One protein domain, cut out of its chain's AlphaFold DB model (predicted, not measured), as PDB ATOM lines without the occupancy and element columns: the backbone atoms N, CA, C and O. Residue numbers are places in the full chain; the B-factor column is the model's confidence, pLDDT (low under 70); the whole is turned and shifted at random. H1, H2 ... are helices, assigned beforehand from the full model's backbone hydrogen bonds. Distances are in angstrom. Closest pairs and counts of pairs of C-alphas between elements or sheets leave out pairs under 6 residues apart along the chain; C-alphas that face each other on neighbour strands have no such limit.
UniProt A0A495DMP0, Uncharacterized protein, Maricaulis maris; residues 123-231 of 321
ATOM      1  N   GLU A 123      58.839 -49.095  17.036       41.62
ATOM      2  CA  GLU A 123      60.128 -48.379  17.151       41.62
ATOM      3  C   GLU A 123      61.209 -49.177  17.912       41.62
ATOM      4  O   GLU A 123      62.401 -48.891  17.786       41.62
ATOM      5  N   ALA A 124      60.810 -50.221  18.649       40.69
ATOM      6  CA  ALA A 124      61.686 -51.160  19.345       40.69
ATOM      7  C   ALA A 124      62.608 -51.974  18.408       40.69
ATOM      8  O   ALA A 124      63.593 -52.545  18.874       40.69
ATOM      9  N   LEU A 125      62.334 -52.010  17.097       40.94
ATOM     10  CA  LEU A 125      63.168 -52.689  16.094       40.94
ATOM     11  C   LEU A 125      64.438 -51.934  15.678       40.94
ATOM     12  O   LEU A 125      65.228 -52.465  14.902       40.94
ATOM     13  N   ASN A 126      64.671 -50.724  16.191       44.19
ATOM     14  CA  ASN A 126      65.893 -49.968  15.895       44.19
ATOM     15  C   ASN A 126      67.065 -50.281  16.850       44.19
ATOM     16  O   ASN A 126      68.110 -49.632  16.767       44.19
ATOM     17  N   ALA A 127      66.913 -51.249  17.762       40.81
ATOM     18  CA  ALA A 127      67.971 -51.669  18.681       40.81
ATOM     19  C   ALA A 127      68.991 -52.605  17.990       40.81
ATOM     20  O   ALA A 127      68.606 -53.398  17.128       40.81
ATOM     21  N   PRO A 128      70.286 -52.554  18.352       42.00
ATOM     22  CA  PRO A 128      71.296 -53.462  17.805       42.00
ATOM     23  C   PRO A 128      70.935 -54.935  18.073       42.00
ATOM     24  O   PRO A 128      70.394 -55.262  19.129       42.00
ATOM     25  N   ASP A 129      71.281 -55.819  17.124       51.62
ATOM     26  CA  ASP A 129      70.868 -57.236  17.012       51.62
ATOM     27  C   ASP A 129      70.859 -58.048  18.337       51.62
ATOM     28  O   ASP A 129      70.095 -59.002  18.473       51.62
ATOM     29  N   ILE A 130      71.682 -57.707  19.333       47.22
ATOM     30  CA  ILE A 130      71.762 -58.423  20.621       47.22
ATOM     31  C   ILE A 130      70.632 -58.024  21.588       47.22
ATOM     32  O   ILE A 130      70.031 -58.902  22.205       47.22
ATOM     33  N   GLU A 131      70.304 -56.733  21.703       52.03
ATOM     34  CA  GLU A 131      69.226 -56.260  22.589       52.03
ATOM     35  C   GLU A 131      67.848 -56.661  22.055       52.03
ATOM     36  O   GLU A 131      66.966 -57.044  22.823       52.03
ATOM     37  N   HIS A 132      67.689 -56.664  20.730       54.38
ATOM     38  CA  HIS A 132      66.468 -57.124  20.073       54.38
ATOM     39  C   HIS A 132      66.178 -58.610  20.357       54.38
ATOM     40  O   HIS A 132      65.057 -58.978  20.706       54.38
ATOM     41  N   ASN A 133      67.202 -59.464  20.268       52.91
ATOM     42  CA  ASN A 133      67.066 -60.894  20.544       52.91
ATOM     43  C   ASN A 133      66.812 -61.194  22.026       52.91
ATOM     44  O   ASN A 133      66.084 -62.135  22.333       52.91
ATOM     45  N   ALA A 134      67.387 -60.410  22.943       58.94
ATOM     46  CA  ALA A 134      67.097 -60.531  24.370       58.94
ATOM     47  C   ALA A 134      65.639 -60.151  24.676       58.94
ATOM     48  O   ALA A 134      64.942 -60.905  25.345       58.94
ATOM     49  N   LEU A 135      65.143 -59.054  24.095       60.41
ATOM     50  CA  LEU A 135      63.757 -58.617  24.266       60.41
ATOM     51  C   LEU A 135      62.744 -59.633  23.719       60.41
ATOM     52  O   LEU A 135      61.737 -59.915  24.364       60.41
ATOM     53  N   LEU A 136      63.003 -60.192  22.534       62.72
ATOM     54  CA  LEU A 136      62.159 -61.240  21.958       62.72
ATOM     55  C   LEU A 136      62.132 -62.498  22.827       62.72
ATOM     56  O   LEU A 136      61.072 -63.101  22.974       62.72
ATOM     57  N   ARG A 137      63.273 -62.891  23.406       63.47
ATOM     58  CA  ARG A 137      63.339 -64.024  24.337       63.47
ATOM     59  C   ARG A 137      62.529 -63.757  25.595       63.47
ATOM     60  O   ARG A 137      61.673 -64.571  25.898       63.47
ATOM     61  N   ASP A 138      62.700 -62.604  26.237       68.00
ATOM     62  CA  ASP A 138      61.931 -62.246  27.437       68.00
ATOM     63  C   ASP A 138      60.414 -62.241  27.162       68.00
ATOM     64  O   ASP A 138      59.620 -62.739  27.964       68.00
ATOM     65  N   LEU A 139      59.998 -61.729  25.996       67.56
ATOM     66  CA  LEU A 139      58.597 -61.753  25.567       67.56
ATOM     67  C   LEU A 139      58.085 -63.185  25.353       67.56
ATOM     68  O   LEU A 139      56.989 -63.511  25.808       67.56
ATOM     69  N   LEU A 140      58.856 -64.040  24.676       70.62
ATOM     70  CA  LEU A 140      58.495 -65.443  24.446       70.62
ATOM     71  C   LEU A 140      58.474 -66.251  25.751       70.62
ATOM     72  O   LEU A 140      57.532 -67.011  25.967       70.62
ATOM     73  N   ASP A 141      59.441 -66.035  26.640       72.81
ATOM     74  CA  ASP A 141      59.526 -66.669  27.958       72.81
ATOM     75  C   ASP A 141      58.309 -66.298  28.817       72.81
ATOM     76  O   ASP A 141      57.709 -67.160  29.462       72.81
ATOM     77  N   GLY A 142      57.847 -65.044  28.733       77.25
ATOM     78  CA  GLY A 142      56.604 -64.590  29.364       77.25
ATOM     79  C   GLY A 142      55.340 -65.327  28.890       77.25
ATOM     80  O   GLY A 142      54.317 -65.307  29.584       77.25
ATOM     81  N   HIS A 143      55.406 -66.013  27.744       79.25
ATOM     82  CA  HIS A 143      54.310 -66.777  27.145       79.25
ATOM     83  C   HIS A 143      54.623 -68.270  26.942       79.25
ATOM     84  O   HIS A 143      53.816 -68.965  26.318       79.25
ATOM     85  N   ALA A 144      55.725 -68.790  27.493       78.69
ATOM     86  CA  ALA A 144      56.166 -70.174  27.292       78.69
ATOM     87  C   ALA A 144      55.075 -71.205  27.637       78.69
ATOM     88  O   ALA A 144      54.826 -72.127  26.862       78.69
ATOM     89  N   ASP A 145      54.344 -70.993  28.736       84.62
ATOM     90  CA  ASP A 145      53.249 -71.881  29.152       84.62
ATOM     91  C   ASP A 145      52.114 -71.940  28.118       84.62
ATOM     92  O   ASP A 145      51.561 -73.008  27.858       84.62
ATOM     93  N   LYS A 146      51.767 -70.798  27.505       84.50
ATOM     94  CA  LYS A 146      50.733 -70.740  26.460       84.50
ATOM     95  C   LYS A 146      51.232 -71.369  25.162       84.50
ATOM     96  O   LYS A 146      50.480 -72.081  24.510       84.50
ATOM     97  N   LEU A 147      52.493 -71.155  24.795       82.00
ATOM     98  CA  LEU A 147      53.086 -71.795  23.618       82.00
ATOM     99  C   LEU A 147      53.091 -73.324  23.753       82.00
ATOM    100  O   LEU A 147      52.673 -74.025  22.833       82.00
ATOM    101  N   GLU A 148      53.491 -73.836  24.916       82.44
ATOM    102  CA  GLU A 148      53.493 -75.273  25.191       82.44
ATOM    103  C   GLU A 148      52.073 -75.849  25.260       82.44
ATOM    104  O   GLU A 148      51.816 -76.927  24.717       82.44
ATOM    105  N   LEU A 149      51.125 -75.123  25.868       88.94
ATOM    106  CA  LEU A 149      49.715 -75.512  25.866       88.94
ATOM    107  C   LEU A 149      49.168 -75.610  24.437       88.94
ATOM    108  O   LEU A 149      48.518 -76.598  24.107       88.94
ATOM    109  N   LEU A 150      49.459 -74.626  23.581       85.88
ATOM    110  CA  LEU A 150      49.008 -74.610  22.191       85.88
ATOM    111  C   LEU A 150      49.611 -75.771  21.393       85.88
ATOM    112  O   LEU A 150      48.891 -76.456  20.672       85.88
ATOM    113  N   ARG A 151      50.911 -76.039  21.565       84.75
ATOM    114  CA  ARG A 151      51.591 -77.172  20.921       84.75
ATOM    115  C   ARG A 151      50.931 -78.502  21.289       84.75
ATOM    116  O   ARG A 151      50.533 -79.252  20.403       84.75
ATOM    117  N   ARG A 152      50.755 -78.769  22.590       87.12
ATOM    118  CA  ARG A 152      50.075 -79.983  23.083       87.12
ATOM    119  C   ARG A 152      48.614 -80.052  22.668       87.12
ATOM    120  O   ARG A 152      48.039 -81.141  22.619       87.12
ATOM    121  N   HIS A 153      47.975 -78.903  22.470       92.81
ATOM    122  CA  HIS A 153      46.601 -78.861  22.001       92.81
ATOM    123  C   HIS A 153      46.499 -79.383  20.574       92.81
ATOM    124  O   HIS A 153      45.728 -80.305  20.345       92.81
ATOM    125  N   ILE A 154      47.343 -78.887  19.668       85.69
ATOM    126  CA  ILE A 154      47.377 -79.346  18.274       85.69
ATOM    127  C   ILE A 154      47.715 -80.835  18.179       85.69
ATOM    128  O   ILE A 154      46.990 -81.571  17.524       85.69
ATOM    129  N   GLU A 155      48.735 -81.305  18.902       84.56
ATOM    130  CA  GLU A 155      49.108 -82.732  18.900       84.56
ATOM    131  C   GLU A 155      47.979 -83.654  19.368       84.56
ATOM    132  O   GLU A 155      47.887 -84.803  18.950       84.56
ATOM    133  N   PHE A 156      47.123 -83.165  20.260       92.56
ATOM    134  CA  PHE A 156      45.951 -83.913  20.691       92.56
ATOM    135  C   PHE A 156      44.866 -83.961  19.615       92.56
ATOM    136  O   PHE A 156      44.223 -84.998  19.480       92.56
ATOM    137  N   LEU A 157      44.657 -82.873  18.863       90.31
ATOM    138  CA  LEU A 157      43.621 -82.815  17.826       90.31
ATOM    139  C   LEU A 157      43.868 -83.837  16.707       90.31
ATOM    140  O   LEU A 157      42.899 -84.393  16.197       90.31
ATOM    141  N   ASP A 158      45.129 -84.168  16.408       85.88
ATOM    142  CA  ASP A 158      45.518 -85.166  15.393       85.88
ATOM    143  C   ASP A 158      44.977 -86.587  15.661       85.88
ATOM    144  O   ASP A 158      44.960 -87.432  14.764       85.88
ATOM    145  N   GLY A 159      44.535 -86.875  16.886       87.12
ATOM    146  CA  GLY A 159      43.955 -88.167  17.265       87.12
ATOM    147  C   GLY A 159      42.735 -88.051  18.171       87.12
ATOM    148  O   GLY A 159      42.391 -89.026  18.840       87.12
ATOM    149  N   ALA A 160      42.123 -86.871  18.246       92.56
ATOM    150  CA  ALA A 160      40.998 -86.631  19.133       92.56
ATOM    151  C   ALA A 160      39.756 -87.402  18.663       92.56
ATOM    152  O   ALA A 160      39.421 -87.425  17.478       92.56
ATOM    153  N   ASP A 161      39.067 -88.040  19.612       91.69
ATOM    154  CA  ASP A 161      37.809 -88.728  19.345       91.69
ATOM    155  C   ASP A 161      36.658 -87.757  19.565       91.69
ATOM    156  O   ASP A 161      36.371 -87.312  20.677       91.69
ATOM    157  N   ALA A 162      35.991 -87.427  18.475       89.94
ATOM    158  CA  ALA A 162      34.898 -86.484  18.450       89.94
ATOM    159  C   ALA A 162      33.652 -87.020  19.197       89.94
ATOM    160  O   ALA A 162      32.826 -86.227  19.651       89.94
ATOM    161  N   SER A 163      33.537 -88.343  19.371       89.56
ATOM    162  CA  SER A 163      32.474 -88.996  20.148       89.56
ATOM    163  C   SER A 163      32.710 -88.986  21.663       89.56
ATOM    164  O   SER A 163      31.774 -89.250  22.418       89.56
ATOM    165  N   ASP A 164      33.923 -88.650  22.113       93.50
ATOM    166  CA  ASP A 164      34.257 -88.501  23.528       93.50
ATOM    167  C   ASP A 164      33.912 -87.081  24.018       93.50
ATOM    168  O   ASP A 164      34.515 -86.102  23.558       93.50
ATOM    169  N   PRO A 165      33.001 -86.921  24.999       95.62
ATOM    170  CA  PRO A 165      32.736 -85.625  25.624       95.62
ATOM    171  C   PRO A 165      33.988 -84.947  26.201       95.62
ATOM    172  O   PRO A 165      34.062 -83.714  26.244       95.62
ATOM    173  N   GLY A 166      34.991 -85.729  26.620       97.25
ATOM    174  CA  GLY A 166      36.268 -85.225  27.124       97.25
ATOM    175  C   GLY A 166      37.052 -84.420  26.086       97.25
ATOM    176  O   GLY A 166      37.721 -83.445  26.441       97.25
ATOM    177  N   THR A 167      36.911 -84.748  24.800       96.25
ATOM    178  CA  THR A 167      37.502 -83.968  23.710       96.25
ATOM    179  C   THR A 167      36.954 -82.550  23.704       96.25
ATOM    180  O   THR A 167      37.708 -81.580  23.785       96.25
ATOM    181  N   TRP A 168      35.632 -82.418  23.694       96.44
ATOM    182  CA  TRP A 168      34.942 -81.132  23.655       96.44
ATOM    183  C   TRP A 168      35.207 -80.283  24.889       96.44
ATOM    184  O   TRP A 168      35.425 -79.076  24.775       96.44
ATOM    185  N   GLN A 169      35.272 -80.921  26.057       98.00
ATOM    186  CA  GLN A 169      35.693 -80.259  27.282       98.00
ATOM    187  C   GLN A 169      37.104 -79.668  27.140       98.00
ATOM    188  O   GLN A 169      37.305 -78.492  27.444       98.00
ATOM    189  N   ARG A 170      38.068 -80.439  26.618       97.75
ATOM    190  CA  ARG A 170      39.453 -79.979  26.436       97.75
ATOM    191  C   ARG A 170      39.561 -78.807  25.459       97.75
ATOM    192  O   ARG A 170      40.323 -77.878  25.721       97.75
ATOM    193  N   LEU A 171      38.795 -78.812  24.363       97.25
ATOM    194  CA  LEU A 171      38.765 -77.687  23.418       97.25
ATOM    195  C   LEU A 171      38.337 -76.384  24.111       97.25
ATOM    196  O   LEU A 171      38.962 -75.343  23.894       97.25
ATOM    197  N   VAL A 172      37.315 -76.448  24.974       97.38
ATOM    198  CA  VAL A 172      36.867 -75.287  25.759       97.38
ATOM    199  C   VAL A 172      37.912 -74.866  26.784       97.38
ATOM    200  O   VAL A 172      38.184 -73.676  26.922       97.38
ATOM    201  N   GLU A 173      38.510 -75.813  27.505       96.56
ATOM    202  CA  GLU A 173      39.531 -75.513  28.513       96.56
ATOM    203  C   GLU A 173      40.733 -74.781  27.908       96.56
ATOM    204  O   GLU A 173      41.210 -73.804  28.490       96.56
ATOM    205  N   VAL A 174      41.189 -75.198  26.722       95.19
ATOM    206  CA  VAL A 174      42.285 -74.524  26.014       95.19
ATOM    207  C   VAL A 174      41.873 -73.133  25.545       95.19
ATOM    208  O   VAL A 174      42.629 -72.186  25.755       95.19
ATOM    209  N   ASP A 175      40.684 -72.980  24.957       94.50
ATOM    210  CA  ASP A 175      40.168 -71.674  24.533       94.50
ATOM    211  C   ASP A 175      40.128 -70.685  25.714       94.50
ATOM    212  O   ASP A 175      40.751 -69.620  25.667       94.50
ATOM    213  N   VAL A 176      39.507 -71.095  26.827       92.19
ATOM    214  CA  VAL A 176      39.435 -70.306  28.063       92.19
ATOM    215  C   VAL A 176      40.830 -69.947  28.564       92.19
ATOM    216  O   VAL A 176      41.094 -68.777  28.840       92.19
ATOM    217  N   ALA A 177      41.733 -70.925  28.675       91.06
ATOM    218  CA  ALA A 177      43.083 -70.702  29.182       91.06
ATOM    219  C   ALA A 177      43.861 -69.689  28.324       91.06
ATOM    220  O   ALA A 177      44.545 -68.814  28.863       91.06
ATOM    221  N   MET A 178      43.718 -69.747  27.000       87.44
ATOM    222  CA  MET A 178      44.378 -68.815  26.083       87.44
ATOM    223  C   MET A 178      43.811 -67.396  26.165       87.44
ATOM    224  O   MET A 178      44.589 -66.437  26.103       87.44
ATOM    225  N   ASN A 179      42.499 -67.270  26.376       83.19
ATOM    226  CA  ASN A 179      41.787 -65.996  26.499       83.19
ATOM    227  C   ASN A 179      42.032 -65.278  27.843       83.19
ATOM    228  O   ASN A 179      41.645 -64.126  28.028       83.19
ATOM    229  N   THR A 180      42.683 -65.925  28.814       75.88
ATOM    230  CA  THR A 180      43.085 -65.236  30.048       75.88
ATOM    231  C   THR A 180      44.308 -64.351  29.806       75.88
ATOM    232  O   THR A 180      45.361 -64.823  29.372       75.88
ATOM    233  N   THR A 181      44.206 -63.052  30.092       64.38
ATOM    234  CA  THR A 181      45.375 -62.165  30.153       64.38
ATOM    235  C   THR A 181      46.032 -62.287  31.527       64.38
ATOM    236  O   THR A 181      45.354 -62.391  32.553       64.38
ATOM    237  N   ARG A 182      47.370 -62.314  31.569       58.91
ATOM    238  CA  ARG A 182      48.086 -62.133  32.837       58.91
ATOM    239  C   ARG A 182      48.101 -60.631  33.144       58.91
ATOM    240  O   ARG A 182      48.219 -59.836  32.219       58.91
ATOM    241  N   PRO A 183      47.998 -60.205  34.410       56.16
ATOM    242  CA  PRO A 183      48.269 -58.817  34.753       56.16
ATOM    243  C   PRO A 183      49.745 -58.526  34.461       56.16
ATOM    244  O   PRO A 183      50.624 -59.084  35.118       56.16
ATOM    245  N   HIS A 184      50.018 -57.676  33.476       55.44
ATOM    246  CA  HIS A 184      51.367 -57.212  33.168       55.44
ATOM    247  C   HIS A 184      51.573 -55.843  33.826       55.44
ATOM    248  O   HIS A 184      50.854 -54.892  33.529       55.44
ATOM    249  N   SER A 185      52.520 -55.746  34.762       52.56
ATOM    250  CA  SER A 185      52.878 -54.489  35.445       52.56
ATOM    251  C   SER A 185      54.086 -53.786  34.819       52.56
ATOM    252  O   SER A 185      54.560 -52.778  35.346       52.56
ATOM    253  N   ASP A 186      54.601 -54.317  33.710       58.72
ATOM    254  CA  ASP A 186      55.757 -53.781  33.002       58.72
ATOM    255  C   ASP A 186      55.362 -52.847  31.845       58.72
ATOM    256  O   ASP A 186      54.205 -52.726  31.439       58.72
ATOM    257  N   ARG A 187      56.370 -52.166  31.289       57.62
ATOM    258  CA  ARG A 187      56.209 -51.248  30.150       57.62
ATOM    259  C   ARG A 187      55.765 -51.934  28.847       57.62
ATOM    260  O   ARG A 187      55.532 -51.235  27.866       57.62
ATOM    261  N   PHE A 188      55.691 -53.265  28.812       56.75
ATOM    262  CA  PHE A 188      55.355 -54.068  27.639       56.75
ATOM    263  C   PHE A 188      53.962 -54.706  27.723       56.75
ATOM    264  O   PHE A 188      53.623 -55.498  26.846       56.75
ATOM    265  N   GLY A 189      53.124 -54.336  28.702       63.78
ATOM    266  CA  GLY A 189      51.793 -54.930  28.892       63.78
ATOM    267  C   GLY A 189      50.937 -55.000  27.620       63.78
ATOM    268  O   GLY A 189      50.440 -56.067  27.277       63.78
ATOM    269  N   ALA A 190      50.883 -53.924  26.826       67.12
ATOM    270  CA  ALA A 190      50.150 -53.920  25.554       67.12
ATOM    271  C   ALA A 190      50.717 -54.905  24.506       67.12
ATOM    272  O   ALA A 190      49.974 -55.444  23.686       67.12
ATOM    273  N   THR A 191      52.030 -55.149  24.509       65.50
ATOM    274  CA  THR A 191      52.666 -56.145  23.633       65.50
ATOM    275  C   THR A 191      52.332 -57.559  24.099       65.50
ATOM    276  O   THR A 191      51.975 -58.398  23.275       65.50
ATOM    277  N   HIS A 192      52.375 -57.817  25.406       69.81
ATOM    278  CA  HIS A 192      51.972 -59.104  25.971       69.81
ATOM    279  C   HIS A 192      50.490 -59.431  25.720       69.81
ATOM    280  O   HIS A 192      50.149 -60.580  25.415       69.81
ATOM    281  N   ASP A 193      49.612 -58.427  25.771       71.88
ATOM    282  CA  ASP A 193      48.194 -58.581  25.433       71.88
ATOM    283  C   ASP A 193      48.009 -58.964  23.958       71.88
ATOM    284  O   ASP A 193      47.220 -59.857  23.632       71.88
ATOM    285  N   ARG A 194      48.787 -58.357  23.049       72.69
ATOM    286  CA  ARG A 194      48.777 -58.706  21.618       72.69
ATOM    287  C   ARG A 194      49.282 -60.122  21.363       72.69
ATOM    288  O   ARG A 194      48.647 -60.849  20.603       72.69
ATOM    289  N   ILE A 195      50.377 -60.538  22.002       74.25
ATOM    290  CA  ILE A 195      50.893 -61.911  21.867       74.25
ATOM    291  C   ILE A 195      49.866 -62.913  22.403       74.25
ATOM    292  O   ILE A 195      49.544 -63.883  21.722       74.25
ATOM    293  N   SER A 196      49.289 -62.655  23.580       79.69
ATOM    294  CA  SER A 196      48.211 -63.487  24.131       79.69
ATOM    295  C   SER A 196      47.022 -63.596  23.177       79.69
ATOM    296  O   SER A 196      46.506 -64.695  22.985       79.69
ATOM    297  N   SER A 197      46.626 -62.484  22.554       77.19
ATOM    298  CA  SER A 197      45.535 -62.453  21.575       77.19
ATOM    299  C   SER A 197      45.855 -63.296  20.340       77.19
ATOM    300  O   SER A 197      45.003 -64.053  19.890       77.19
ATOM    301  N   ILE A 198      47.091 -63.241  19.827       79.88
ATOM    302  CA  ILE A 198      47.531 -64.097  18.711       79.88
ATOM    303  C   ILE A 198      47.456 -65.573  19.089       79.88
ATOM    304  O   ILE A 198      46.917 -66.371  18.328       79.88
ATOM    305  N   LEU A 199      47.982 -65.948  20.258       82.19
ATOM    306  CA  LEU A 199      47.973 -67.345  20.697       82.19
ATOM    307  C   LEU A 199      46.544 -67.870  20.874       82.19
ATOM    308  O   LEU A 199      46.258 -69.006  20.497       82.19
ATOM    309  N   TRP A 200      45.637 -67.033  21.383       86.75
ATOM    310  CA  TRP A 200      44.216 -67.362  21.445       86.75
ATOM    311  C   TRP A 200      43.594 -67.512  20.055       86.75
ATOM    312  O   TRP A 200      42.933 -68.517  19.807       86.75
ATOM    313  N   CYS A 201      43.874 -66.601  19.117       84.25
ATOM    314  CA  CYS A 201      43.424 -66.731  17.730       84.25
ATOM    315  C   CYS A 201      43.870 -68.052  17.089       84.25
ATOM    316  O   CYS A 201      43.079 -68.688  16.399       84.25
ATOM    317  N   GLU A 202      45.111 -68.485  17.312       84.00
ATOM    318  CA  GLU A 202      45.604 -69.753  16.762       84.00
ATOM    319  C   GLU A 202      44.927 -70.973  17.406       84.00
ATOM    320  O   GLU A 202      44.579 -71.918  16.697       84.00
ATOM    321  N   ALA A 203      44.666 -70.945  18.717       88.44
ATOM    322  CA  ALA A 203      43.898 -71.998  19.386       88.44
ATOM    323  C   ALA A 203      42.462 -72.092  18.847       88.44
ATOM    324  O   ALA A 203      41.969 -73.180  18.556       88.44
ATOM    325  N   VAL A 204      41.806 -70.943  18.670       90.69
ATOM    326  CA  VAL A 204      40.447 -70.846  18.130       90.69
ATOM    327  C   VAL A 204      40.381 -71.339  16.682       90.69
ATOM    328  O   VAL A 204      39.433 -72.035  16.332       90.69
ATOM    329  N   LYS A 205      41.381 -71.038  15.842       88.38
ATOM    330  CA  LYS A 205      41.476 -71.580  14.472       88.38
ATOM    331  C   LYS A 205      41.584 -73.101  14.466       88.38
ATOM    332  O   LYS A 205      40.834 -73.751  13.751       88.38
ATOM    333  N   ALA A 206      42.461 -73.662  15.300       88.88
ATOM    334  CA  ALA A 206      42.604 -75.113  15.418       88.88
ATOM    335  C   ALA A 206      41.300 -75.778  15.906       88.88
ATOM    336  O   ALA A 206      40.890 -76.809  15.380       88.88
ATOM    337  N   ASN A 207      40.602 -75.156  16.864       95.25
ATOM    338  CA  ASN A 207      39.283 -75.612  17.304       95.25
ATOM    339  C   ASN A 207      38.245 -75.554  16.173       95.25
ATOM    340  O   ASN A 207      37.500 -76.510  15.987       95.25
ATOM    341  N   ALA A 208      38.188 -74.450  15.423       91.56
ATOM    342  CA  ALA A 208      37.252 -74.274  14.314       91.56
ATOM    343  C   ALA A 208      37.470 -75.329  13.219       91.56
ATOM    344  O   ALA A 208      36.514 -75.948  12.758       91.56
ATOM    345  N   GLU A 209      38.725 -75.588  12.859       91.19
ATOM    346  CA  GLU A 209      39.110 -76.634  11.911       91.19
ATOM    347  C   GLU A 209      38.669 -78.025  12.378       91.19
ATOM    348  O   GLU A 209      38.060 -78.766  11.605       91.19
ATOM    349  N   TYR A 210      38.866 -78.340  13.661       93.75
ATOM    350  CA  TYR A 210      38.371 -79.581  14.253       93.75
ATOM    351  C   TYR A 210      36.839 -79.692  14.210       93.75
ATOM    352  O   TYR A 210      36.292 -80.742  13.880       93.75
ATOM    353  N   VAL A 211      36.112 -78.604  14.493       92.56
ATOM    354  CA  VAL A 211      34.646 -78.599  14.367       92.56
ATOM    355  C   VAL A 211      34.232 -78.860  12.921       92.56
ATOM    356  O   VAL A 211      33.322 -79.652  12.697       92.56
ATOM    357  N   ARG A 212      34.894 -78.242  11.934       89.25
ATOM    358  CA  ARG A 212      34.568 -78.432  10.510       89.25
ATOM    359  C   ARG A 212      34.841 -79.844  10.015       89.25
ATOM    360  O   ARG A 212      34.109 -80.322   9.153       89.25
ATOM    361  N   SER A 213      35.902 -80.476  10.509       86.19
ATOM    362  CA  SER A 213      36.216 -81.862  10.162       86.19
ATOM    363  C   SER A 213      35.301 -82.863  10.872       86.19
ATOM    364  O   SER A 213      35.218 -84.016  10.453       86.19
ATOM    365  N   SER A 214      34.577 -82.423  11.906       79.69
ATOM    366  CA  SER A 214      33.560 -83.212  12.590       79.69
ATOM    367  C   SER A 214      32.178 -83.063  11.929       79.69
ATOM    368  O   SER A 214      31.693 -81.959  11.693       79.69
ATOM    369  N   ASP A 215      31.474 -84.169  11.686       82.00
ATOM    370  CA  ASP A 215      30.133 -84.148  11.067       82.00
ATOM    371  C   ASP A 215      29.006 -83.645  12.010       82.00
ATOM    372  O   ASP A 215      27.822 -83.690  11.663       82.00
ATOM    373  N   PHE A 216      29.325 -83.151  13.212       82.56
ATOM    374  CA  PHE A 216      28.333 -82.910  14.273       82.56
ATOM    375  C   PHE A 216      27.374 -81.756  14.035       82.56
ATOM    376  O   PHE A 216      26.269 -81.779  14.571       82.56
ATOM    377  N   LEU A 217      27.731 -80.757  13.228       84.19
ATOM    378  CA  LEU A 217      26.770 -79.695  12.906       84.19
ATOM    379  C   LEU A 217      25.586 -80.222  12.083       84.19
ATOM    380  O   LEU A 217      24.520 -79.613  12.091       84.19
ATOM    381  N   SER A 218      25.740 -81.381  11.436       84.62
ATOM    382  CA  SER A 218      24.645 -82.060  10.742       84.62
ATOM    383  C   SER A 218      23.709 -82.809  11.696       84.62
ATOM    384  O   SER A 218      22.550 -83.020  11.356       84.62
ATOM    385  N   ASN A 219      24.200 -83.221  12.870       84.94
ATOM    386  CA  ASN A 219      23.445 -83.928  13.905       84.94
ATOM    387  C   ASN A 219      24.040 -83.614  15.280       84.94
ATOM    388  O   ASN A 219      24.970 -84.287  15.736       84.94
ATOM    389  N   LEU A 220      23.501 -82.583  15.933       88.50
ATOM    390  CA  LEU A 220      23.971 -82.185  17.253       88.50
ATOM    391  C   LEU A 220      23.678 -83.292  18.281       88.50
ATOM    392  O   LEU A 220      22.551 -83.788  18.337       88.50
ATOM    393  N   PRO A 221      24.669 -83.692  19.094       88.25
ATOM    394  CA  PRO A 221      24.481 -84.707  20.120       88.25
ATOM    395  C   PRO A 221      23.722 -84.149  21.330       88.25
ATOM    396  O   PRO A 221      23.858 -82.978  21.683       88.25
ATOM    397  N   ASP A 222      22.973 -85.015  22.013       86.25
ATOM    398  CA  ASP A 222      22.217 -84.643  23.219       86.25
ATOM    399  C   ASP A 222      23.101 -84.497  24.472       86.25
ATOM    400  O   ASP A 222      22.660 -83.928  25.474       86.25
ATOM    401  N   ASP A 223      24.340 -85.010  24.444       91.88
ATOM    402  CA  ASP A 223      25.278 -84.900  25.564       91.88
ATOM    403  C   ASP A 223      25.587 -83.419  25.878       91.88
ATOM    404  O   ASP A 223      26.133 -82.711  25.025       91.88
ATOM    405  N   PRO A 224      25.286 -82.924  27.095       92.69
ATOM    406  CA  PRO A 224      25.418 -81.504  27.412       92.69
ATOM    407  C   PRO A 224      26.846 -80.963  27.306       92.69
ATOM    408  O   PRO A 224      27.026 -79.806  26.926       92.69
ATOM    409  N   THR A 225      27.854 -81.771  27.646       95.06
ATOM    410  CA  THR A 225      29.270 -81.369  27.598       95.06
ATOM    411  C   THR A 225      29.712 -81.161  26.157       95.06
ATOM    412  O   THR A 225      30.289 -80.127  25.818       95.06
ATOM    413  N   THR A 226      29.375 -82.118  25.298       94.62
ATOM    414  CA  THR A 226      29.657 -82.073  23.868       94.62
ATOM    415  C   THR A 226      28.930 -80.911  23.204       94.62
ATOM    416  O   THR A 226      29.549 -80.102  22.512       94.62
ATOM    417  N   LEU A 227      27.630 -80.762  23.471       94.12
ATOM    418  CA  LEU A 227      26.813 -79.694  22.904       94.12
ATOM    419  C   LEU A 227      27.332 -78.302  23.297       94.12
ATOM    420  O   LEU A 227      27.412 -77.402  22.458       94.12
ATOM    421  N   TYR A 228      27.728 -78.136  24.562       95.81
ATOM    422  CA  TYR A 228      28.377 -76.922  25.048       95.81
ATOM    423  C   TYR A 228      29.714 -76.671  24.347       95.81
ATOM    424  O   TYR A 228      29.963 -75.542  23.929       95.81
ATOM    425  N   GLY A 229      30.556 -77.693  24.181       96.62
ATOM    426  CA  GLY A 229      31.851 -77.544  23.518       96.62
ATOM    427  C   GLY A 229      31.732 -77.169  22.043       96.62
ATOM    428  O   GLY A 229      32.434 -76.262  21.594       96.62
ATOM    429  N   ILE A 230      30.793 -77.778  21.312       95.69
ATOM    430  CA  ILE A 230      30.503 -77.425  19.913       95.69
ATOM    431  C   ILE A 230      30.061 -75.964  19.825       95.69
ATOM    432  O   ILE A 230      30.603 -75.196  19.029       95.69
ATOM    433  N   TRP A 231      29.105 -75.550  20.664       96.75
ATOM    434  CA  TRP A 231      28.645 -74.162  20.689       96.75
ATOM    435  C   TRP A 231      29.775 -73.186  21.029       96.75
ATOM    436  O   TRP A 231      29.950 -72.186  20.334       96.75
TER     437      TRP A 231
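This is residues 123 to 231 of the 321 residues of an uncharacterized protein of Maricaulis maris (UniProt A0A495DMP0). The long helix H5 runs side by side with the shorter H3 and H4 in an up-and-down bundle of three, each helix running against the one before it. H7 packs on H4 towards one end, where the short H6 also lies, and H2 then H1 lengthen the rod at the other end. The 109 printed residues hold seven named helices, H1 to H7 in chain order, and no named strand: all helix. The whole is loose, with a radius of gyration of the C-alphas of 17.5 A, spanning 57 by 25 by 19 A.

H5, residues 189 to 213, is 36.3 A long, from C-alpha 189 at (51.793, -54.930, 28.892) to C-alpha 213 at (36.216, -81.862, 10.162). H4 is residues 165 to 179, 21.6 A; H3 is 144 to 157, 20.2 A; H2 is 129 to 141, 18.4 A. H1 is residues 123 to 126, H6 215 to 218 and H7 224 to 231, with C-alpha 231 at (28.645, -74.162, 20.689).

With residues 196 to 207 alone, H5 touches H4, C-alphas of Trp 200 and Met 178 closest at 4.9 A; this hairpin has a shallow tilt of 22 degrees. With residues 199 to 210 alone, H5 touches H3, the same way at a shallow tilt of 4 degrees, C-alphas of Ala 203 and Leu 150 closest at 6.4 A. H3 and H4 form a hairpin, H4 touching with residues 174 to 178 alone; the closest C-alphas, of Lys 146 and Met 178, are 6.7 A apart. H4, the hub, touches H7 at a steep tilt of 49 degrees, C-alphas of Trp 168 and Gly 229 closest at 4.7 A. H6 and H7 are near each other. H2 and H5 are close but not clearly touching, C-alphas of Leu 139 and His 192 closest at 7.1 A, as are H1 and H2, Leu 125 and His 132 at 6.8 A between C-alphas. Every O i to N i+4 pair is within hydrogen-bond range in H2, H3, H4, H5 and H7; H1 and H6 are too short for such a pair.

The two C-alphas farthest apart, of Pro 128 and Asp 222, are 58.4 A apart. The printed part has no cut and no long link. Its mean pLDDT is 79.3; residues 123 to 139 and 181 to 192 are under 70.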